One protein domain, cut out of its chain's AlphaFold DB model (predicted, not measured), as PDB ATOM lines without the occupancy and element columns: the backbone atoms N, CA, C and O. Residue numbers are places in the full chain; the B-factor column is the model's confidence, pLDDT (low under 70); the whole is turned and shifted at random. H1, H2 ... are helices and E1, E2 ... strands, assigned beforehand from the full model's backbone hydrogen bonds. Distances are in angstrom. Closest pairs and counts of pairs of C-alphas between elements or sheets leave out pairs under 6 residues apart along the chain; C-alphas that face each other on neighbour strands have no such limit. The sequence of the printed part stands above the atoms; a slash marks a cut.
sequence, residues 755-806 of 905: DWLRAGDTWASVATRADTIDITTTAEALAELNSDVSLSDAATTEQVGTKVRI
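Overview. This is residues 755 to 806 of the 905 residues of the protein "VCBS repeat-containing protein" of Chloroflexi bacterium (UniProt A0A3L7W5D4). The printed part has little regular structure: two short helices, H1 and H2, meet about perpendicular, and a long loop, residues 786 to 802, leads back to a short strand, E1, beside residues 755 to 756. It has 52 residues, with H1, H2 and E1 in that order, mostly helix, but only 19 residues are in named elements. It is compact, with a radius of gyration of the C-alphas of 9.9 A, and spans 29 by 18 by 17 A.

Arrangement. Start at residues 755 to 756, which pair antiparallel with residues 803 to 804 of E1, residues 803 to 805. Next, H1, residues 763 to 771, touches H2, residues 779 to 785, at 90 degrees, about perpendicular; their closest C-alphas, Ala 764 and Ala 779, are 4.6 A apart. H1 and E1 are apart. In H1 and H2 every O i to N i+4 pair is within hydrogen-bond range.

Along the chain. Find C-alpha 763 at (81.199, 6.258, 12.791); H1 runs 12.3 A to C-alpha 771. E1 ends at C-alpha 805, (74.932, 15.100, 14.828).

Size, cuts and confidence. The printed part has no cut. The link H2 to E1 is long. Mean pLDDT of the printed part is 71.4; residues 770 to 777 are among those under 70.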
ATOM      1  N   ASP A 755      75.702  15.997   9.791       62.53
ATOM      2  CA  ASP A 755      75.974  15.249   8.557       62.53
ATOM      3  C   ASP A 755      74.786  14.319   8.265       62.53
ATOM      4  O   ASP A 755      73.860  14.166   9.068       62.53
ATOM      5  N   TRP A 756      74.790  13.717   7.086       71.88
ATOM      6  CA  TRP A 756      73.785  12.758   6.653       71.88
ATOM      7  C   TRP A 756      74.471  11.439   6.330       71.88
ATOM      8  O   TRP A 756      75.433  11.420   5.558       71.88
ATOM      9  N   LEU A 757      73.962  10.346   6.906       68.00
ATOM     10  CA  LEU A 757      74.505   9.011   6.663       68.00
ATOM     11  C   LEU A 757      74.364   8.616   5.190       68.00
ATOM     12  O   LEU A 757      73.338   8.853   4.548       68.00
ATOM     13  N   ARG A 758      75.412   7.991   4.664       81.88
ATOM     14  CA  ARG A 758      75.542   7.464   3.301       81.88
ATOM     15  C   ARG A 758      75.674   5.949   3.368       81.88
ATOM     16  O   ARG A 758      75.997   5.386   4.410       81.88
ATOM     17  N   ALA A 759      75.412   5.280   2.250       80.31
ATOM     18  CA  ALA A 759      75.504   3.825   2.192       80.31
ATOM     19  C   ALA A 759      76.928   3.369   2.549       80.31
ATOM     20  O   ALA A 759      77.886   3.821   1.923       80.31
ATOM     21  N   GLY A 760      77.053   2.475   3.534       80.00
ATOM     22  CA  GLY A 760      78.350   1.968   3.987       80.00
ATOM     23  C   GLY A 760      79.098   2.867   4.980       80.00
ATOM     24  O   GLY A 760      80.232   2.545   5.325       80.00
ATOM     25  N   ASP A 761      78.500   3.962   5.458       86.50
ATOM     26  CA  ASP A 761      79.127   4.820   6.469       86.50
ATOM     27  C   ASP A 761      79.307   4.102   7.810       86.50
ATOM     28  O   ASP A 761      78.367   3.535   8.360       86.50
ATOM     29  N   THR A 762      80.502   4.218   8.382       91.00
ATOM     30  CA  THR A 762      80.812   3.878   9.780       91.00
ATOM     31  C   THR A 762      80.995   5.155  10.604       91.00
ATOM     32  O   THR A 762      81.294   6.212  10.033       91.00
ATOM     33  N   TRP A 763      80.912   5.091  11.939       88.81
ATOM     34  CA  TRP A 763      81.199   6.258  12.791       88.81
ATOM     35  C   TRP A 763      82.603   6.836  12.565       88.81
ATOM     36  O   TRP A 763      82.766   8.053  12.555       88.81
ATOM     37  N   ALA A 764      83.594   5.990  12.267       86.44
ATOM     38  CA  ALA A 764      84.936   6.437  11.899       86.44
ATOM     39  C   ALA A 764      84.942   7.233  10.584       86.44
ATOM     40  O   ALA A 764      85.560   8.290  10.501       86.44
ATOM     41  N   SER A 765      84.197   6.784   9.569       84.81
ATOM     42  CA  SER A 765      84.084   7.516   8.298       84.81
ATOM     43  C   SER A 765      83.356   8.860   8.449       84.81
ATOM     44  O   SER A 765      83.702   9.826   7.768       84.81
ATOM     45  N   VAL A 766      82.386   8.950   9.369       77.56
ATOM     46  CA  VAL A 766      81.699  10.203   9.718       77.56
ATOM     47  C   VAL A 766      82.655  11.137  10.470       77.56
ATOM     48  O   VAL A 766      82.705  12.321  10.147       77.56
ATOM     49  N   ALA A 767      83.471  10.614  11.392       74.62
ATOM     50  CA  ALA A 767      84.499  11.378  12.106       74.62
ATOM     51  C   ALA A 767      85.552  11.958  11.152       74.62
ATOM     52  O   ALA A 767      85.835  13.150  11.209       74.62
ATOM     53  N   THR A 768      86.060  11.167  10.199       73.50
ATOM     54  CA  THR A 768      86.992  11.666   9.172       73.50
ATOM     55  C   THR A 768      86.373  12.791   8.341       73.50
ATOM     56  O   THR A 768      87.044  13.766   8.013       73.50
ATOM     57  N   ARG A 769      85.079  12.704   8.008       76.31
ATOM     58  CA  ARG A 769      84.395  13.789   7.288       76.31
ATOM     59  C   ARG A 769      84.156  15.022   8.146       76.31
ATOM     60  O   ARG A 769      84.255  16.132   7.627       76.31
ATOM     61  N   ALA A 770      83.849  14.846   9.425       57.28
ATOM     62  CA  ALA A 770      83.764  15.948  10.372       57.28
ATOM     63  C   ALA A 770      85.122  16.673  10.475       57.28
ATOM     64  O   ALA A 770      85.170  17.899  10.398       57.28
ATOM     65  N   ASP A 771      86.229  15.929  10.504       56.84
ATOM     66  CA  ASP A 771      87.582  16.489  10.560       56.84
ATOM     67  C   ASP A 771      87.935  17.292   9.294       56.84
ATOM     68  O   ASP A 771      88.481  18.389   9.384       56.84
ATOM     69  N   THR A 772      87.490  16.852   8.107       51.31
ATOM     70  CA  THR A 772      87.669  17.625   6.855       51.31
ATOM     71  C   THR A 772      86.932  18.972   6.812       51.31
ATOM     72  O   THR A 772      87.154  19.756   5.889       51.31
ATOM     73  N   ILE A 773      86.058  19.254   7.784       44.66
ATOM     74  CA  ILE A 773      85.404  20.558   7.976       44.66
ATOM     75  C   ILE A 773      85.787  21.209   9.319       44.66
ATOM     76  O   ILE A 773      85.016  22.008   9.864       44.66
ATOM     77  N   ASP A 774      86.976  20.877   9.834       43.69
ATOM     78  CA  ASP A 774      87.565  21.362  11.089       43.69
ATOM     79  C   ASP A 774      86.729  21.023  12.338       43.69
ATOM     80  O   ASP A 774      86.548  21.845  13.246       43.69
ATOM     81  N   ILE A 775      86.160  19.815  12.379       49.38
ATOM     82  CA  ILE A 775      85.467  19.273  13.551       49.38
ATOM     83  C   ILE A 775      86.189  18.009  14.010       49.38
ATOM     84  O   ILE A 775      85.887  16.906  13.563       49.38
ATOM     85  N   THR A 776      87.120  18.183  14.947       62.00
ATOM     86  CA  THR A 776      87.837  17.075  15.581       62.00
ATOM     87  C   THR A 776      86.898  16.323  16.525       62.00
ATOM     88  O   THR A 776      86.401  16.875  17.507       62.00
ATOM     89  N   THR A 777      86.616  15.063  16.208       65.06
ATOM     90  CA  THR A 777      85.745  14.165  16.978       65.06
ATOM     91  C   THR A 777      86.167  12.714  16.728       65.06
ATOM     92  O   THR A 777      86.830  12.437  15.728       65.06
ATOM     93  N   THR A 778      85.820  11.787  17.622       80.56
ATOM     94  CA  THR A 778      86.134  10.355  17.469       80.56
ATOM     95  C   THR A 778      84.890   9.550  17.099       80.56
ATOM     96  O   THR A 778      83.759  10.023  17.232       80.56
ATOM     97  N   ALA A 779      85.084   8.319  16.622       79.75
ATOM     98  CA  ALA A 779      83.976   7.424  16.300       79.75
ATOM     99  C   ALA A 779      83.115   7.124  17.541       79.75
ATOM    100  O   ALA A 779      81.890   7.103  17.452       79.75
ATOM    101  N   GLU A 780      83.758   6.958  18.699       79.75
ATOM    102  CA  GLU A 780      83.125   6.694  19.992       79.75
ATOM    103  C   GLU A 780      82.286   7.895  20.442       79.75
ATOM    104  O   GLU A 780      81.113   7.736  20.772       79.75
ATOM    105  N   ALA A 781      82.844   9.107  20.347       66.06
ATOM    106  CA  ALA A 781      82.142  10.339  20.701       66.06
ATOM    107  C   ALA A 781      80.928  10.596  19.791       66.06
ATOM    108  O   ALA A 781      79.895  11.081  20.251       66.06
ATOM    109  N   LEU A 782      81.020  10.257  18.500       73.62
ATOM    110  CA  LEU A 782      79.892  10.359  17.571       73.62
ATOM    111  C   LEU A 782      78.804   9.315  17.839       73.62
ATOM    112  O   LEU A 782      77.621   9.642  17.716       73.62
ATOM    113  N   ALA A 783      79.189   8.089  18.200       79.69
ATOM    114  CA  ALA A 783      78.253   7.034  18.568       79.69
ATOM    115  C   ALA A 783      77.479   7.399  19.844       79.69
ATOM    116  O   ALA A 783      76.258   7.270  19.884       79.69
ATOM    117  N   GLU A 784      78.175   7.929  20.852       72.44
ATOM    118  CA  GLU A 784      77.576   8.402  22.103       72.44
ATOM    119  C   GLU A 784      76.641   9.601  21.875       72.44
ATOM    120  O   GLU A 784      75.514   9.642  22.371       72.44
ATOM    121  N   LEU A 785      77.066  10.546  21.034       61.47
ATOM    122  CA  LEU A 785      76.296  11.732  20.655       61.47
ATOM    123  C   LEU A 785      74.992  11.413  19.898       61.47
ATOM    124  O   LEU A 785      74.041  12.205  19.909       61.47
ATOM    125  N   ASN A 786      74.955  10.276  19.208       77.50
ATOM    126  CA  ASN A 786      73.819   9.813  18.422       77.50
ATOM    127  C   ASN A 786      73.340   8.453  18.932       77.50
ATOM    128  O   ASN A 786      73.119   7.547  18.134       77.50
ATOM    129  N   SER A 787      73.157   8.320  20.246       76.31
ATOM    130  CA  SER A 787      72.743   7.073  20.904       76.31
ATOM    131  C   SER A 787      71.450   6.455  20.346       76.31
ATOM    132  O   SER A 787      71.275   5.239  20.401       76.31
ATOM    133  N   ASP A 788      70.579   7.266  19.739       74.56
ATOM    134  CA  ASP A 788      69.349   6.821  19.066       74.56
ATOM    135  C   ASP A 788      69.595   6.193  17.674       74.56
ATOM    136  O   ASP A 788      68.680   5.642  17.057       74.56
ATOM    137  N   VAL A 789      70.818   6.286  17.142       78.38
ATOM    138  CA  VAL A 789      71.224   5.775  15.826       78.38
ATOM    139  C   VAL A 789      72.176   4.596  16.017       78.38
ATOM    140  O   VAL A 789      73.366   4.760  16.270       78.38
ATOM    141  N   SER A 790      71.662   3.378  15.849       78.44
ATOM    142  CA  SER A 790      72.483   2.167  15.937       78.44
ATOM    143  C   SER A 790      73.148   1.847  14.593       78.44
ATOM    144  O   SER A 790      72.473   1.523  13.611       78.44
ATOM    145  N   LEU A 791      74.481   1.925  14.555       80.25
ATOM    146  CA  LEU A 791      75.319   1.389  13.481       80.25
ATOM    147  C   LEU A 791      76.096   0.197  14.047       80.25
ATOM    148  O   LEU A 791      76.943   0.392  14.913       80.25
ATOM    149  N   SER A 792      75.795  -1.024  13.599       64.25
ATOM    150  CA  SER A 792      76.482  -2.230  14.085       64.25
ATOM    151  C   SER A 792      77.870  -2.408  13.464       64.25
ATOM    152  O   SER A 792      78.788  -2.796  14.169       64.25
ATOM    153  N   ASP A 793      78.014  -2.082  12.175       69.88
ATOM    154  CA  ASP A 793      79.290  -2.064  11.440       69.88
ATOM    155  C   ASP A 793      79.312  -0.915  10.418       69.88
ATOM    156  O   ASP A 793      80.242  -0.114  10.393       69.88
ATOM    157  N   ALA A 794      78.258  -0.792   9.602       82.62
ATOM    158  CA  ALA A 794      78.079   0.282   8.627       82.62
ATOM    159  C   ALA A 794      76.588   0.585   8.390       82.62
ATOM    160  O   ALA A 794      75.731  -0.272   8.609       82.62
ATOM    161  N   ALA A 795      76.274   1.791   7.914       82.12
ATOM    162  CA  ALA A 795      74.912   2.225   7.626       82.12
ATOM    163  C   ALA A 795      74.282   1.396   6.496       82.12
ATOM    164  O   ALA A 795      74.798   1.332   5.372       82.12
ATOM    165  N   THR A 796      73.141   0.779   6.804       80.56
ATOM    166  CA  THR A 796      72.329   0.012   5.852       80.56
ATOM    167  C   THR A 796      71.614   0.933   4.860       80.56
ATOM    168  O   THR A 796      71.481   2.136   5.083       80.56
ATOM    169  N   THR A 797      71.113   0.380   3.753       73.00
ATOM    170  CA  THR A 797      70.402   1.150   2.713       73.00
ATOM    171  C   THR A 797      69.169   1.891   3.248       73.00
ATOM    172  O   THR A 797      68.828   2.947   2.725       73.00
ATOM    173  N   GLU A 798      68.540   1.385   4.312       72.31
ATOM    174  CA  GLU A 798      67.383   2.011   4.971       72.31
ATOM    175  C   GLU A 798      67.769   3.189   5.886       72.31
ATOM    176  O   GLU A 798      66.934   4.042   6.172       72.31
ATOM    177  N   GLN A 799      69.035   3.271   6.310       68.31
ATOM    178  CA  GLN A 799      69.573   4.326   7.182       68.31
ATOM    179  C   GLN A 799      70.236   5.473   6.396       68.31
ATOM    180  O   GLN A 799      70.696   6.463   6.970       68.31
ATOM    181  N   VAL A 800      70.306   5.362   5.067       71.38
ATOM    182  CA  VAL A 800      70.850   6.415   4.202       71.38
ATOM    183  C   VAL A 800      69.931   7.632   4.227       71.38
ATOM    184  O   VAL A 800      68.728   7.530   4.009       71.38
ATOM    185  N   GLY A 801      70.505   8.810   4.466       54.31
ATOM    186  CA  GLY A 801      69.737  10.036   4.659       54.31
ATOM    187  C   GLY A 801      69.189  10.195   6.078       54.31
ATOM    188  O   GLY A 801      68.418  11.122   6.322       54.31
ATOM    189  N   THR A 802      69.601   9.360   7.037       66.00
ATOM    190  CA  THR A 802      69.418   9.660   8.459       66.00
ATOM    191  C   THR A 802      70.354  10.799   8.857       66.00
ATOM    192  O   THR A 802      71.559  10.774   8.597       66.00
ATOM    193  N   LYS A 803      69.775  11.831   9.472       66.25
ATOM    194  CA  LYS A 803      70.499  13.003   9.961       66.25
ATOM    195  C   LYS A 803      71.250  12.639  11.239       66.25
ATOM    196  O   LYS A 803      70.613  12.260  12.216       66.25
ATOM    197  N   VAL A 804      72.566  12.815  11.246       64.81
ATOM    198  CA  VAL A 804      73.422  12.563  12.413       64.81
ATOM    199  C   VAL A 804      74.092  13.848  12.875       64.81
ATOM    200  O   VAL A 804      74.454  14.723  12.084       64.81
ATOM    201  N   ARG A 805      74.219  13.999  14.187       65.25
ATOM    202  CA  ARG A 805      74.932  15.100  14.828       65.25
ATOM    203  C   ARG A 805      76.418  14.797  14.770       65.25
ATOM    204  O   ARG A 805      76.849  13.749  15.227       65.25
ATOM    205  N   ILE A 806      77.196  15.728  14.235       59.72
ATOM    206  CA  ILE A 806      78.665  15.625  14.220       59.72
ATOM    207  C   ILE A 806      79.320  16.525  15.276       59.72
ATOM    208  O   ILE A 806      80.537  16.645  15.344       59.72
TER     209      ILE A 806